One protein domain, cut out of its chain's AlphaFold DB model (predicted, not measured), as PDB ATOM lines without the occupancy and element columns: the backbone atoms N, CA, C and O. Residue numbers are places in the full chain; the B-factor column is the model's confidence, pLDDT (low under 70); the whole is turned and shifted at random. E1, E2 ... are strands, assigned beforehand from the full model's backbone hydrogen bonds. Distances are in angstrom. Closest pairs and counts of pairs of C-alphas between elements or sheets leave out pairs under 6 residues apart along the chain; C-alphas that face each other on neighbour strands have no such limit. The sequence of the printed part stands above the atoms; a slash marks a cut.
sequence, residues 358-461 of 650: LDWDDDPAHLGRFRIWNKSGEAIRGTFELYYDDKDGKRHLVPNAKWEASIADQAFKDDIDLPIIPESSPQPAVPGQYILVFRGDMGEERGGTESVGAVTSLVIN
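This is residues 358 to 461 of the 650 residues of an uncharacterized protein of Ramlibacter sp. WS9 (UniProt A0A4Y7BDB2). A twisted sheet of four strands, E4 E3 E5 E6, has the small two-strand hairpin E1 and E2 over part of one face, the strands crossed, as a lopsided sandwich. The long link from E4 to E5 passes the hairpin, where its residues 412 to 413 pair with E2, and returns to the opposite end of the large sheet. The printed part has 104 residues with no named helix and six named strands, E1 to E6 in chain order; both sheets are antiparallel. The class is all strand, with 49 residues, under half, in named elements. The whole is compact, with a radius of gyration of the C-alphas of 14.1 A, yet flat, spanning 39 by 37 by 18 A.

E1, residues 358 to 362, begins at C-alpha 358 (50.390, -23.361, 39.185). E2 is residues 370 to 374. E3, residues 380 to 389, is 25.8 A long and bends by 59 degrees at residue 383. E4, residues 395 to 407, is 26.0 A long and bends by 84 degrees at residue 399. E5, residues 434 to 442, is 22.9 A long and begins at C-alpha 434 (41.742, -25.635, 29.023). E6, residues 454 to 460, is 19.8 A long and ends at C-alpha 460 (46.768, -25.525, 29.806).

In the large sheet E4 and E6 are the edge strands. The hairpin E3 and E4 has N 384 and O 403 at 2.8 A, within hydrogen-bond range. The inner strands E3 and E5 are antiparallel at 158 degrees, with N 383 and O 439 at 2.9 A. In the hairpin E5 and E6, N 436 and O 458 are 2.8 A apart. The hairpin E1 and E2 has N 361 and O 371 at 3.0 A. The two sheets form a sandwich, two sheets face to face: their facing parts are 10.1 A apart centre to centre, their best planes differ by 26 degrees, and their strands stand at 54 degrees. The closest C-alphas of E1 and E6 are those of Leu 358 and Leu 458, 6.2 A apart; those of E2 and E4 are Asn 374 and Ile 407, 6.3 A apart. E1 and E5 are near each other, with 5 pairs of C-alphas within 10 A. E2 and E6 are apart.

The C-alphas farthest apart, of Glu 423 and Glu 444, are 39.9 A from each other. The printed part has no cut. The links E4 to E5, 26 residues, and E5 to E6, 11 residues, are long. The mean pLDDT of the printed part is 84.2; residues 364 to 369 and 414 to 425 are under 70.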
ATOM      1  N   LEU A 358      50.411 -21.999  39.710       94.38
ATOM      2  CA  LEU A 358      50.390 -23.361  39.185       94.38
ATOM      3  C   LEU A 358      51.224 -23.438  37.905       94.38
ATOM      4  O   LEU A 358      51.270 -22.481  37.132       94.38
ATOM      5  N   ASP A 359      51.816 -24.599  37.657       91.81
ATOM      6  CA  ASP A 359      52.328 -24.996  36.345       91.81
ATOM      7  C   ASP A 359      51.882 -26.432  36.016       91.81
ATOM      8  O   ASP A 359      51.297 -27.117  36.861       91.81
ATOM      9  N   TRP A 360      52.153 -26.900  34.801       86.44
ATOM     10  CA  TRP A 360      51.922 -28.285  34.393       86.44
ATOM     11  C   TRP A 360      53.112 -28.836  33.605       86.44
ATOM     12  O   TRP A 360      53.858 -28.089  32.971       86.44
ATOM     13  N   ASP A 361      53.277 -30.153  33.637       81.06
ATOM     14  CA  ASP A 361      54.279 -30.871  32.847       81.06
ATOM     15  C   ASP A 361      53.706 -32.207  32.357       81.06
ATOM     16  O   ASP A 361      52.694 -32.686  32.882       81.06
ATOM     17  N   ASP A 362      54.356 -32.810  31.365       74.56
ATOM     18  CA  ASP A 362      54.078 -34.189  30.966       74.56
ATOM     19  C   ASP A 362      54.366 -35.127  32.156       74.56
ATOM     20  O   ASP A 362      55.316 -34.909  32.919       74.56
ATOM     21  N   ASP A 363      53.576 -36.188  32.322       71.69
ATOM     22  CA  ASP A 363      53.940 -37.287  33.218       71.69
ATOM     23  C   ASP A 363      54.968 -38.202  32.515       71.69
ATOM     24  O   ASP A 363      54.626 -38.875  31.536       71.69
ATOM     25  N   PRO A 364      56.229 -38.276  32.987       69.06
ATOM     26  CA  PRO A 364      57.250 -39.112  32.361       69.06
ATOM     27  C   PRO A 364      56.993 -40.620  32.525       69.06
ATOM     28  O   PRO A 364      57.610 -41.414  31.815       69.06
ATOM     29  N   ALA A 365      56.120 -41.035  33.450       67.62
ATOM     30  CA  ALA A 365      55.768 -42.436  33.667       67.62
ATOM     31  C   ALA A 365      54.586 -42.903  32.798       67.62
ATOM     32  O   ALA A 365      54.452 -44.105  32.552       67.62
ATOM     33  N   HIS A 366      53.744 -41.984  32.307       65.31
ATOM     34  CA  HIS A 366      52.515 -42.320  31.586       65.31
ATOM     35  C   HIS A 366      52.261 -41.373  30.402       65.31
ATOM     36  O   HIS A 366      51.794 -40.244  30.555       65.31
ATOM     37  N   LEU A 367      52.498 -41.870  29.184       59.12
ATOM     38  CA  LEU A 367      52.248 -41.125  27.946       59.12
ATOM     39  C   LEU A 367      50.795 -40.626  27.865       59.12
ATOM     40  O   LEU A 367      49.854 -41.415  27.939       59.12
ATOM     41  N   GLY A 368      50.630 -39.317  27.656       58.31
ATOM     42  CA  GLY A 368      49.322 -38.663  27.542       58.31
ATOM     43  C   GLY A 368      48.694 -38.217  28.867       58.31
ATOM     44  O   GLY A 368      47.591 -37.676  28.835       58.31
ATOM     45  N   ARG A 369      49.375 -38.406  30.006       68.50
ATOM     46  CA  ARG A 369      49.001 -37.805  31.297       68.50
ATOM     47  C   ARG A 369      49.809 -36.543  31.580       68.50
ATOM     48  O   ARG A 369      50.903 -36.356  31.046       68.50
ATOM     49  N   PHE A 370      49.271 -35.700  32.459       76.19
ATOM     50  CA  PHE A 370      49.893 -34.447  32.872       76.19
ATOM     51  C   PHE A 370      49.857 -34.311  34.386       76.19
ATOM     52  O   PHE A 370      48.858 -34.614  35.035       76.19
ATOM     53  N   ARG A 371      50.943 -33.788  34.939       82.56
ATOM     54  CA  ARG A 371      51.112 -33.549  36.370       82.56
ATOM     55  C   ARG A 371      51.048 -32.058  36.664       82.56
ATOM     56  O   ARG A 371      51.577 -31.245  35.906       82.56
ATOM     57  N   ILE A 372      50.401 -31.696  37.767       89.12
ATOM     58  CA  ILE A 372      50.230 -30.294  38.177       89.12
ATOM     59  C   ILE A 372      51.281 -29.939  39.224       89.12
ATOM     60  O   ILE A 372      51.432 -30.649  40.216       89.12
ATOM     61  N   TRP A 373      51.995 -28.836  39.010       91.88
ATOM     62  CA  TRP A 373      53.038 -28.321  39.893       91.88
ATOM     63  C   TRP A 373      52.515 -27.122  40.682       91.88
ATOM     64  O   TRP A 373      52.060 -26.137  40.103       91.88
ATOM     65  N   ASN A 374      52.624 -27.176  42.006       95.62
ATOM     66  CA  ASN A 374      52.475 -26.002  42.855       95.62
ATOM     67  C   ASN A 374      53.808 -25.234  42.955       95.62
ATOM     68  O   ASN A 374      54.774 -25.740  43.527       95.62
ATOM     69  N   LYS A 375      53.845 -24.002  42.438       95.50
ATOM     70  CA  LYS A 375      55.004 -23.090  42.487       95.50
ATOM     71  C   LYS A 375      54.872 -21.977  43.531       95.50
ATOM     72  O   LYS A 375      55.733 -21.104  43.601       95.50
ATOM     73  N   SER A 376      53.803 -21.985  44.322       90.75
ATOM     74  CA  SER A 376      53.305 -20.797  45.025       90.75
ATOM     75  C   SER A 376      54.111 -20.317  46.244       90.75
ATOM     76  O   SER A 376      53.754 -19.300  46.834       90.75
ATOM     77  N   GLY A 377      55.145 -21.041  46.685       91.00
ATOM     78  CA  GLY A 377      55.881 -20.743  47.925       91.00
ATOM     79  C   GLY A 377      55.165 -21.200  49.206       91.00
ATOM     80  O   GLY A 377      55.676 -21.008  50.309       91.00
ATOM     81  N   GLU A 378      53.978 -21.797  49.073       94.50
ATOM     82  CA  GLU A 378      53.158 -22.346  50.154       94.50
ATOM     83  C   GLU A 378      52.459 -23.622  49.669       94.50
ATOM     84  O   GLU A 378      52.147 -23.751  48.485       94.50
ATOM     85  N   ALA A 379      52.182 -24.562  50.575       96.25
ATOM     86  CA  ALA A 379      51.367 -25.731  50.252       96.25
ATOM     87  C   ALA A 379      49.904 -25.330  49.995       96.25
ATOM     88  O   ALA A 379      49.357 -24.483  50.707       96.25
ATOM     89  N   ILE A 380      49.272 -25.985  49.020       96.94
ATOM     90  CA  ILE A 380      47.870 -25.778  48.641       96.94
ATOM     91  C   ILE A 380      47.046 -27.041  48.903       96.94
ATOM     92  O   ILE A 380      47.534 -28.162  48.720       96.94
ATOM     93  N   ARG A 381      45.790 -26.881  49.330       96.38
ATOM     94  CA  ARG A 381      44.861 -27.999  49.544       96.38
ATOM     95  C   ARG A 381      43.420 -27.607  49.234       96.38
ATOM     96  O   ARG A 381      42.894 -26.691  49.848       96.38
ATOM     97  N   GLY A 382      42.756 -28.344  48.351       95.44
ATOM     98  CA  GLY A 382      41.360 -28.087  48.006       95.44
ATOM     99  C   GLY A 382      40.972 -28.607  46.628       95.44
ATOM    100  O   GLY A 382      41.612 -29.515  46.083       95.44
ATOM    101  N   THR A 383      39.928 -27.995  46.072       94.31
ATOM    102  CA  THR A 383      39.317 -28.385  44.807       94.31
ATOM    103  C   THR A 383      40.133 -27.873  43.623       94.31
ATOM    104  O   THR A 383      40.433 -26.683  43.523       94.31
ATOM    105  N   PHE A 384      40.399 -28.762  42.675       93.38
ATOM    106  CA  PHE A 384      40.854 -28.445  41.329       93.38
ATOM    107  C   PHE A 384      39.741 -28.764  40.330       93.38
ATOM    108  O   PHE A 384      39.054 -29.782  40.448       93.38
ATOM    109  N   GLU A 385      39.559 -27.887  39.350       92.62
ATOM    110  CA  GLU A 385      38.508 -27.972  38.338       92.62
ATOM    111  C   GLU A 385      39.060 -27.569  36.967       92.62
ATOM    112  O   GLU A 385      39.760 -26.561  36.854       92.62
ATOM    113  N   LEU A 386      38.741 -28.327  35.917       90.69
ATOM    114  CA  LEU A 386      39.164 -28.018  34.549       90.69
ATOM    115  C   LEU A 386      37.993 -27.488  33.714       90.69
ATOM    116  O   LEU A 386      36.962 -28.148  33.587       90.69
ATOM    117  N   TYR A 387      38.171 -26.323  33.099       91.56
ATOM    118  CA  TYR A 387      37.163 -25.653  32.278       91.56
ATOM    119  C   TYR A 387      37.610 -25.477  30.822       91.56
ATOM    120  O   TYR A 387      38.803 -25.448  30.526       91.56
ATOM    121  N   TYR A 388      36.650 -25.294  29.921       90.19
ATOM    122  CA  TYR A 388      36.856 -24.771  28.565       90.19
ATOM    123  C   TYR A 388      35.749 -23.768  28.217       90.19
ATOM    124  O   TYR A 388      34.677 -23.791  28.826       90.19
ATOM    125  N   ASP A 389      35.997 -22.901  27.237       90.00
ATOM    126  CA  ASP A 389      34.955 -22.072  26.626       90.00
ATOM    127  C   ASP A 389      34.495 -22.708  25.308       90.00
ATOM    128  O   ASP A 389      35.319 -23.199  24.528       90.00
ATOM    129  N   ASP A 390      33.188 -22.712  25.052       89.31
ATOM    130  CA  ASP A 390      32.625 -23.098  23.755       89.31
ATOM    131  C   ASP A 390      32.673 -21.950  22.733       89.31
ATOM    132  O   ASP A 390      33.071 -20.823  23.036       89.31
ATOM    133  N   LYS A 391      32.262 -22.241  21.494       86.38
ATOM    134  CA  LYS A 391      32.245 -21.275  20.378       86.38
ATOM    135  C   LYS A 391      31.333 -20.061  20.611       86.38
ATOM    136  O   LYS A 391      31.526 -19.055  19.934       86.38
ATOM    137  N   ASP A 392      30.403 -20.139  21.562       84.69
ATOM    138  CA  ASP A 392      29.499 -19.053  21.955       84.69
ATOM    139  C   ASP A 392      30.031 -18.273  23.184       84.69
ATOM    140  O   ASP A 392      29.348 -17.403  23.729       84.69
ATOM    141  N   GLY A 393      31.259 -18.570  23.638       82.12
ATOM    142  CA  GLY A 393      31.923 -17.913  24.769       82.12
ATOM    143  C   GLY A 393      31.421 -18.361  26.147       82.12
ATOM    144  O   GLY A 393      31.752 -17.739  27.168       82.12
ATOM    145  N   LYS A 394      30.613 -19.427  26.207       87.31
ATOM    146  CA  LYS A 394      30.090 -19.987  27.454       87.31
ATOM    147  C   LYS A 394      31.110 -20.945  28.064       87.31
ATOM    148  O   LYS A 394      31.653 -21.816  27.388       87.31
ATOM    149  N   ARG A 395      31.327 -20.800  29.372       91.81
ATOM    150  CA  ARG A 395      32.258 -21.630  30.138       91.81
ATOM    151  C   ARG A 395      31.605 -22.939  30.576       91.81
ATOM    152  O   ARG A 395      30.513 -22.934  31.145       91.81
ATOM    153  N   HIS A 396      32.302 -24.048  30.360       89.50
ATOM    154  CA  HIS A 396      31.868 -25.396  30.726       89.50
ATOM    155  C   HIS A 396      32.918 -26.082  31.586       89.50
ATOM    156  O   HIS A 396      34.110 -26.012  31.294       89.50
ATOM    157  N   LEU A 397      32.464 -26.772  32.632       90.00
ATOM    158  CA  LEU A 397      33.295 -27.711  33.382       90.00
ATOM    159  C   LEU A 397      33.507 -28.951  32.504       90.00
ATOM    160  O   LEU A 397      32.539 -29.497  31.968       90.00
ATOM    161  N   VAL A 398      34.750 -29.406  32.359       86.62
ATOM    162  CA  VAL A 398      35.058 -30.663  31.672       86.62
ATOM    163  C   VAL A 398      34.447 -31.827  32.473       86.62
ATOM    164  O   VAL A 398      34.665 -31.908  33.685       86.62
ATOM    165  N   PRO A 399      33.692 -32.747  31.838       84.19
ATOM    166  CA  PRO A 399      33.096 -33.888  32.529       84.19
ATOM    167  C   PRO A 399      34.125 -34.684  33.340       84.19
ATOM    168  O   PRO A 399      35.184 -35.041  32.833       84.19
ATOM    169  N   ASN A 400      33.793 -34.966  34.603       80.81
ATOM    170  CA  ASN A 400      34.630 -35.671  35.586       80.81
ATOM    171  C   ASN A 400      35.964 -34.993  35.968       80.81
ATOM    172  O   ASN A 400      36.670 -35.511  36.826       80.81
ATOM    173  N   ALA A 401      36.300 -33.817  35.427       85.62
ATOM    174  CA  ALA A 401      37.536 -33.101  35.749       85.62
ATOM    175  C   ALA A 401      37.357 -32.132  36.934       85.62
ATOM    176  O   ALA A 401      37.624 -30.932  36.837       85.62
ATOM    177  N   LYS A 402      36.877 -32.674  38.059       90.50
ATOM    178  CA  LYS A 402      36.794 -32.002  39.361       90.50
ATOM    179  C   LYS A 402      37.275 -32.959  40.446       90.50
ATOM    180  O   LYS A 402      36.693 -34.029  40.609       90.50
ATOM    181  N   TRP A 403      38.316 -32.581  41.182       90.75
ATOM    182  CA  TRP A 403      38.935 -33.434  42.199       90.75
ATOM    183  C   TRP A 403      39.481 -32.622  43.376       90.75
ATOM    184  O   TRP A 403      39.742 -31.431  43.260       90.75
ATOM    185  N   GLU A 404      39.676 -33.285  44.513       92.56
ATOM    186  CA  GLU A 404      40.365 -32.720  45.675       92.56
ATOM    187  C   GLU A 404      41.830 -33.168  45.672       92.56
ATOM    188  O   GLU A 404      42.124 -34.345  45.444       92.56
ATOM    189  N   ALA A 405      42.761 -32.259  45.958       92.81
ATOM    190  CA  ALA A 405      44.166 -32.606  46.150       92.81
ATOM    191  C   ALA A 405      44.839 -31.729  47.212       92.81
ATOM    192  O   ALA A 405      44.405 -30.621  47.512       92.81
ATOM    193  N   SER A 406      45.941 -32.239  47.763       94.81
ATOM    194  CA  SER A 406      46.896 -31.472  48.559       94.81
ATOM    195  C   SER A 406      48.244 -31.554  47.854       94.81
ATOM    196  O   SER A 406      48.720 -32.658  47.593       94.81
ATOM    197  N   ILE A 407      48.842 -30.407  47.537       95.06
ATOM    198  CA  ILE A 407      50.131 -30.314  46.846       95.06
ATOM    199  C   ILE A 407      51.059 -29.462  47.714       95.06
ATOM    200  O   ILE A 407      50.738 -28.319  48.045       95.06
ATOM    201  N   ALA A 408      52.194 -30.027  48.124       96.38
ATOM    202  CA  ALA A 408      53.200 -29.293  48.889       96.38
ATOM    203  C   ALA A 408      53.799 -28.141  48.057       96.38
ATOM    204  O   ALA A 408      53.612 -28.079  46.842       96.38
ATOM    205  N   ASP A 409      54.500 -27.209  48.705       94.56
ATOM    206  CA  ASP A 409      55.267 -26.198  47.972       94.56
ATOM    207  C   ASP A 409      56.369 -26.859  47.126       94.56
ATOM    208  O   ASP A 409      56.966 -27.856  47.535       94.56
ATOM    209  N   GLN A 410      56.606 -26.309  45.934       93.94
ATOM    210  CA  GLN A 410      57.536 -26.804  44.913       93.94
ATOM    211  C   GLN A 410      57.354 -28.288  44.533       93.94
ATOM    212  O   GLN A 410      58.286 -28.908  44.021       93.94
ATOM    213  N   ALA A 411      56.163 -28.857  44.741       92.38
ATOM    214  CA  ALA A 411      55.871 -30.263  44.470       92.38
ATOM    215  C   ALA A 411      54.891 -30.456  43.305       92.38
ATOM    216  O   ALA A 411      54.021 -29.620  43.042       92.38
ATOM    217  N   PHE A 412      55.018 -31.603  42.638       88.06
ATOM    218  CA  PHE A 412      54.050 -32.093  41.663       88.06
ATOM    219  C   PHE A 412      52.955 -32.929  42.335       88.06
ATOM    220  O   PHE A 412      53.140 -33.489  43.419       88.06
ATOM    221  N   LYS A 413      51.814 -33.044  41.655       83.81
ATOM    222  CA  LYS A 413      50.831 -34.107  41.853       83.81
ATOM    223  C   LYS A 413      50.777 -34.949  40.581       83.81
ATOM    224  O   LYS A 413      50.267 -34.489  39.562       83.81
ATOM    225  N   ASP A 414      51.311 -36.165  40.675       67.62
ATOM    226  CA  ASP A 414      51.595 -37.022  39.517       67.62
ATOM    227  C   ASP A 414      50.404 -37.902  39.069       67.62
ATOM    228  O   ASP A 414      50.388 -38.393  37.950       67.62
ATOM    229  N   ASP A 415      49.361 -38.057  39.898       62.84
ATOM    230  CA  ASP A 415      48.214 -38.951  39.619       62.84
ATOM    231  C   ASP A 415      47.006 -38.263  38.940       62.84
ATOM    232  O   ASP A 415      45.862 -38.672  39.154       62.84
ATOM    233  N   ILE A 416      47.203 -37.168  38.200       62.94
ATOM    234  CA  ILE A 416      46.084 -36.440  37.577       62.94
ATOM    235  C   ILE A 416      45.856 -36.968  36.157       62.94
ATOM    236  O   ILE A 416      46.437 -36.506  35.177       62.94
ATOM    237  N   ASP A 417      44.938 -37.930  36.053       57.41
ATOM    238  CA  ASP A 417      44.272 -38.289  34.800       57.41
ATOM    239  C   ASP A 417      43.426 -37.097  34.305       57.41
ATOM    240  O   ASP A 417      42.203 -37.075  34.453       57.41
ATOM    241  N   LEU A 418      44.064 -36.087  33.698       57.16
ATOM    242  CA  LEU A 418      43.343 -35.202  32.786       57.16
ATOM    243  C   LEU A 418      42.875 -36.085  31.623       57.16
ATOM    244  O   LEU A 418      43.725 -36.679  30.955       57.16
ATOM    245  N   PRO A 419      41.558 -36.229  31.382       51.69
ATOM    246  CA  PRO A 419      41.098 -37.132  30.343       51.69
ATOM    247  C   PRO A 419      41.683 -36.724  28.988       51.69
ATOM    248  O   PRO A 419      41.822 -35.535  28.702       51.69
ATOM    249  N   ILE A 420      41.945 -37.698  28.111       51.50
ATOM    250  CA  ILE A 420      41.936 -37.438  26.666       51.50
ATOM    251  C   ILE A 420      40.505 -36.991  26.378       51.50
ATOM    252  O   ILE A 420      39.603 -37.826  26.314       51.50
ATOM    253  N   ILE A 421      40.279 -35.676  26.364       52.03
ATOM    254  CA  ILE A 421      38.925 -35.141  26.486       52.03
ATOM    255  C   ILE A 421      38.154 -35.589  25.241       52.03
ATOM    256  O   ILE A 421      38.563 -35.237  24.129       52.03
ATOM    257  N   PRO A 422      37.091 -36.408  25.402       49.19
ATOM    258  CA  PRO A 422      36.302 -36.864  24.269       49.19
ATOM    259  C   PRO A 422      35.680 -35.650  23.585       49.19
ATOM    260  O   PRO A 422      35.647 -34.565  24.168       49.19
ATOM    261  N   GLU A 423      35.169 -35.831  22.367       56.06
ATOM    262  CA  GLU A 423      34.482 -34.784  21.605       56.06
ATOM    263  C   GLU A 423      33.468 -34.047  22.490       56.06
ATOM    264  O   GLU A 423      32.376 -34.550  22.767       56.06
ATOM    265  N   SER A 424      33.857 -32.877  23.009       62.00
ATOM    266  CA  SER A 424      33.033 -32.220  24.012       62.00
ATOM    267  C   SER A 424      31.789 -31.678  23.325       62.00
ATOM    268  O   SER A 424      31.839 -31.184  22.195       62.00
ATOM    269  N   SER A 425      30.658 -31.797  24.009       66.00
ATOM    270  CA  SER A 425      29.388 -31.255  23.554       66.00
ATOM    271  C   SER A 425      28.905 -30.254  24.606       66.00
ATOM    272  O   SER A 425      28.538 -30.682  25.705       66.00
ATOM    273  N   PRO A 426      28.941 -28.937  24.323       83.19
ATOM    274  CA  PRO A 426      29.379 -28.303  23.071       83.19
ATOM    275  C   PRO A 426      30.898 -28.379  22.820       83.19
ATOM    276  O   PRO A 426      31.695 -28.601  23.732       83.19
ATOM    277  N   GLN A 427      31.307 -28.189  21.560       81.50
ATOM    278  CA  GLN A 427      32.725 -28.197  21.174       81.50
ATOM    279  C   GLN A 427      33.465 -26.965  21.721       81.50
ATOM    280  O   GLN A 427      32.873 -25.879  21.734       81.50
ATOM    281  N   PRO A 428      34.763 -27.069  22.070       83.75
ATOM    282  CA  PRO A 428      35.531 -25.921  22.535       83.75
ATOM    283  C   PRO A 428      35.720 -24.898  21.408       83.75
ATOM    284  O   PRO A 428      35.823 -25.271  20.234       83.75
ATOM    285  N   ALA A 429      35.819 -23.614  21.757       86.06
ATOM    286  CA  ALA A 429      36.225 -22.566  20.819       86.06
ATOM    287  C   ALA A 429      37.642 -22.811  20.282       86.06
ATOM    288  O   ALA A 429      37.893 -22.671  19.085       86.06
ATOM    289  N   VAL A 430      38.549 -23.216  21.174       83.06
ATOM    290  CA  VAL A 430      39.943 -23.546  20.870       83.06
ATOM    291  C   VAL A 430      40.177 -25.009  21.264       83.06
ATOM    292  O   VAL A 430      40.244 -25.315  22.457       83.06
ATOM    293  N   PRO A 431      40.265 -25.941  20.295       75.69
ATOM    294  CA  PRO A 431      40.505 -27.351  20.579       75.69
ATOM    295  C   PRO A 431      41.775 -27.546  21.406       75.69
ATOM    296  O   PRO A 431      42.855 -27.105  21.016       75.69
ATOM    297  N   GLY A 432      41.641 -28.212  22.553       73.00
ATOM    298  CA  GLY A 432      42.774 -28.508  23.417       73.00
ATOM    299  C   GLY A 432      43.277 -27.356  24.285       73.00
ATOM    300  O   GLY A 432      44.330 -27.510  24.893       73.00
ATOM    301  N   GLN A 433      42.563 -26.232  24.366       83.38
ATOM    302  CA  GLN A 433      42.817 -25.211  25.380       83.38
ATOM    303  C   GLN A 433      41.880 -25.413  26.572       83.38
ATOM    304  O   GLN A 433      40.660 -25.467  26.414       83.38
ATOM    305  N   TYR A 434      42.462 -25.467  27.767       86.56
ATOM    306  CA  TYR A 434      41.742 -25.635  29.023       86.56
ATOM    307  C   TYR A 434      42.193 -24.621  30.068       86.56
ATOM    308  O   TYR A 434      43.283 -24.057  29.989       86.56
ATOM    309  N   ILE A 435      41.349 -24.398  31.068       92.31
ATOM    310  CA  ILE A 435      41.599 -23.504  32.193       92.31
ATOM    311  C   ILE A 435      41.494 -24.350  33.456       92.31
ATOM    312  O   ILE A 435      40.398 -24.730  33.863       92.31
ATOM    313  N   LEU A 436      42.636 -24.666  34.059       93.50
ATOM    314  CA  LEU A 436      42.688 -25.255  35.389       93.50
ATOM    315  C   LEU A 436      42.424 -24.154  36.413       93.50
ATOM    316  O   LEU A 436      43.063 -23.105  36.361       93.50
ATOM    317  N   VAL A 437      41.511 -24.396  37.346       96.56
ATOM    318  CA  VAL A 437      41.196 -23.504  38.464       96.56
ATOM    319  C   VAL A 437      41.376 -24.281  39.763       96.56
ATOM    320  O   VAL A 437      40.866 -25.390  39.902       96.56
ATOM    321  N   PHE A 438      42.099 -23.694  40.712       96.81
ATOM    322  CA  PHE A 438      42.199 -24.152  42.093       96.81
ATOM    323  C   PHE A 438      41.376 -23.236  43.001       96.81
ATOM    324  O   PHE A 438      41.418 -22.012  42.837       96.81
ATOM    325  N   ARG A 439      40.700 -23.822  43.994       96.44
ATOM    326  CA  ARG A 439      40.168 -23.109  45.161       96.44
ATOM    327  C   ARG A 439      40.406 -23.895  46.453       96.44
ATOM    328  O   ARG A 439      40.219 -25.113  46.469       96.44
ATOM    329  N   GLY A 440      40.760 -23.216  47.542       96.56
ATOM    330  CA  GLY A 440      40.837 -23.834  48.867       96.56
ATOM    331  C   GLY A 440      41.876 -23.219  49.801       96.56
ATOM    332  O   GLY A 440      42.117 -22.016  49.799       96.56
ATOM    333  N   ASP A 441      42.480 -24.064  50.629       97.38
ATOM    334  CA  ASP A 441      43.457 -23.672  51.638       97.38
ATOM    335  C   ASP A 441      44.806 -23.299  51.013       97.38
ATOM    336  O   ASP A 441      45.404 -24.097  50.282       97.38
ATOM    337  N   MET A 442      45.317 -22.122  51.380       96.50
ATOM    338  CA  MET A 442      46.680 -21.677  51.082       96.50
ATOM    339  C   MET A 442      47.121 -20.590  52.072       96.50
ATOM    340  O   MET A 442      46.487 -19.539  52.183       96.50
ATOM    341  N   GLY A 443      48.232 -20.814  52.775       93.69
ATOM    342  CA  GLY A 443      48.705 -19.889  53.810       93.69
ATOM    343  C   GLY A 443      47.684 -19.750  54.942       93.69
ATOM    344  O   GLY A 443      47.366 -20.738  55.610       93.69
ATOM    345  N   GLU A 444      47.160 -18.543  55.163       91.62
ATOM    346  CA  GLU A 444      46.056 -18.300  56.105       91.62
ATOM    347  C   GLU A 444      44.653 -18.383  55.485       91.62
ATOM    348  O   GLU A 444      43.684 -18.536  56.225       91.62
ATOM    349  N   GLU A 445      44.534 -18.334  54.156       94.19
ATOM    350  CA  GLU A 445      43.246 -18.416  53.461       94.19
ATOM    351  C   GLU A 445      42.697 -19.847  53.556       94.19
ATOM    352  O   GLU A 445      43.444 -20.812  53.361       94.19
ATOM    353  N   ARG A 446      41.402 -19.991  53.877       92.38
ATOM    354  CA  ARG A 446      40.744 -21.287  54.119       92.38
ATOM    355  C   ARG A 446      39.512 -21.470  53.249       92.38
ATOM    356  O   ARG A 446      38.676 -20.575  53.167       92.38
ATOM    357  N   GLY A 447      39.394 -22.643  52.635       87.62
ATOM    358  CA  GLY A 447      38.194 -23.045  51.905       87.62
ATOM    359  C   GLY A 447      37.124 -23.613  52.839       87.62
ATOM    360  O   GLY A 447      37.427 -24.279  53.829       87.62
ATOM    361  N   GLY A 448      35.853 -23.390  52.515       80.75
ATOM    362  CA  GLY A 448      34.725 -23.901  53.290       80.75
ATOM    363  C   GLY A 448      33.387 -23.759  52.565       80.75
ATOM    364  O   GLY A 448      33.328 -23.575  51.352       80.75
ATOM    365  N   THR A 449      32.287 -23.843  53.312       71.19
ATOM    366  CA  THR A 449      30.924 -23.693  52.768       71.19
ATOM    367  C   THR A 449      30.546 -22.246  52.444       71.19
ATOM    368  O   THR A 449      29.646 -22.024  51.641       71.19
ATOM    369  N   GLU A 450      31.215 -21.269  53.065       71.56
ATOM    370  CA  GLU A 450      30.900 -19.831  52.965       71.56
ATOM    371  C   GLU A 450      32.051 -18.988  52.376       71.56
ATOM    372  O   GLU A 450      31.889 -17.789  52.131       71.56
ATOM    373  N   SER A 451      33.203 -19.613  52.115       86.56
ATOM    374  CA  SER A 451      34.408 -18.987  51.560       86.56
ATOM    375  C   SER A 451      35.091 -19.952  50.590       86.56
ATOM    376  O   SER A 451      35.218 -21.143  50.878       86.56
ATOM    377  N   VAL A 452      35.529 -19.456  49.431       92.88
ATOM    378  CA  VAL A 452      36.280 -20.259  48.445       92.88
ATOM    379  C   VAL A 452      37.757 -20.431  48.817       92.88
ATOM    380  O   VAL A 452      38.442 -21.239  48.192       92.88
ATOM    381  N   GLY A 453      38.242 -19.716  49.838       94.75
ATOM    382  CA  GLY A 453      39.659 -19.653  50.183       94.75
ATOM    383  C   GLY A 453      40.492 -18.964  49.099       94.75
ATOM    384  O   GLY A 453      39.998 -18.115  48.355       94.75
ATOM    385  N   ALA A 454      41.762 -19.348  48.993       97.12
ATOM    386  CA  ALA A 454      42.642 -18.863  47.942       97.12
ATOM    387  C   ALA A 454      42.236 -19.420  46.579       97.12
ATOM    388  O   ALA A 454      41.859 -20.586  46.459       97.12
ATOM    389  N   VAL A 455      42.373 -18.595  45.539       97.69
ATOM    390  CA  VAL A 455      42.014 -18.940  44.160       97.69
ATOM    391  C   VAL A 455      43.200 -18.664  43.241       97.69
ATOM    392  O   VAL A 455      43.778 -17.576  43.258       97.69
ATOM    393  N   THR A 456      43.552 -19.635  42.401       96.81
ATOM    394  CA  THR A 456      44.523 -19.453  41.309       96.81
ATOM    395  C   THR A 456      44.121 -20.283  40.092       96.81
ATOM    396  O   THR A 456      43.257 -21.156  40.177       96.81
ATOM    397  N   SER A 457      44.699 -19.984  38.932       95.75
ATOM    398  CA  SER A 457      44.349 -20.632  37.671       95.75
ATOM    399  C   SER A 457      45.500 -20.659  36.681       95.75
ATOM    400  O   SER A 457      46.346 -19.767  36.682       95.75
ATOM    401  N   LEU A 458      45.459 -21.628  35.772       93.62
ATOM    402  CA  LEU A 458      46.441 -21.823  34.715       93.62
ATOM    403  C   LEU A 458      45.746 -22.197  33.405       93.62
ATOM    404  O   LEU A 458      44.877 -23.067  33.388       93.62
ATOM    405  N   VAL A 459      46.154 -21.576  32.298       90.38
ATOM    406  CA  VAL A 459      45.737 -22.012  30.959       90.38
ATOM    407  C   VAL A 459      46.658 -23.143  30.505       90.38
ATOM    408  O   VAL A 459      47.875 -22.973  30.432       90.38
ATOM    409  N   ILE A 460      46.074 -24.299  30.204       83.62
ATOM    410  CA  ILE A 460      46.768 -25.525  29.806       83.62
ATOM    411  C   ILE A 460      46.462 -25.803  28.335       83.62
ATOM    412  O   ILE A 460      45.302 -25.868  27.936       83.62
ATOM    413  N   ASN A 461      47.517 -26.016  27.547       77.88
ATOM    414  CA  ASN A 461      47.447 -26.457  26.155       77.88
ATOM    415  C   ASN A 461      48.227 -27.785  26.052       77.88
ATOM    416  O   ASN A 461      49.428 -27.742  25.770       77.88
TER     417      ASN A 461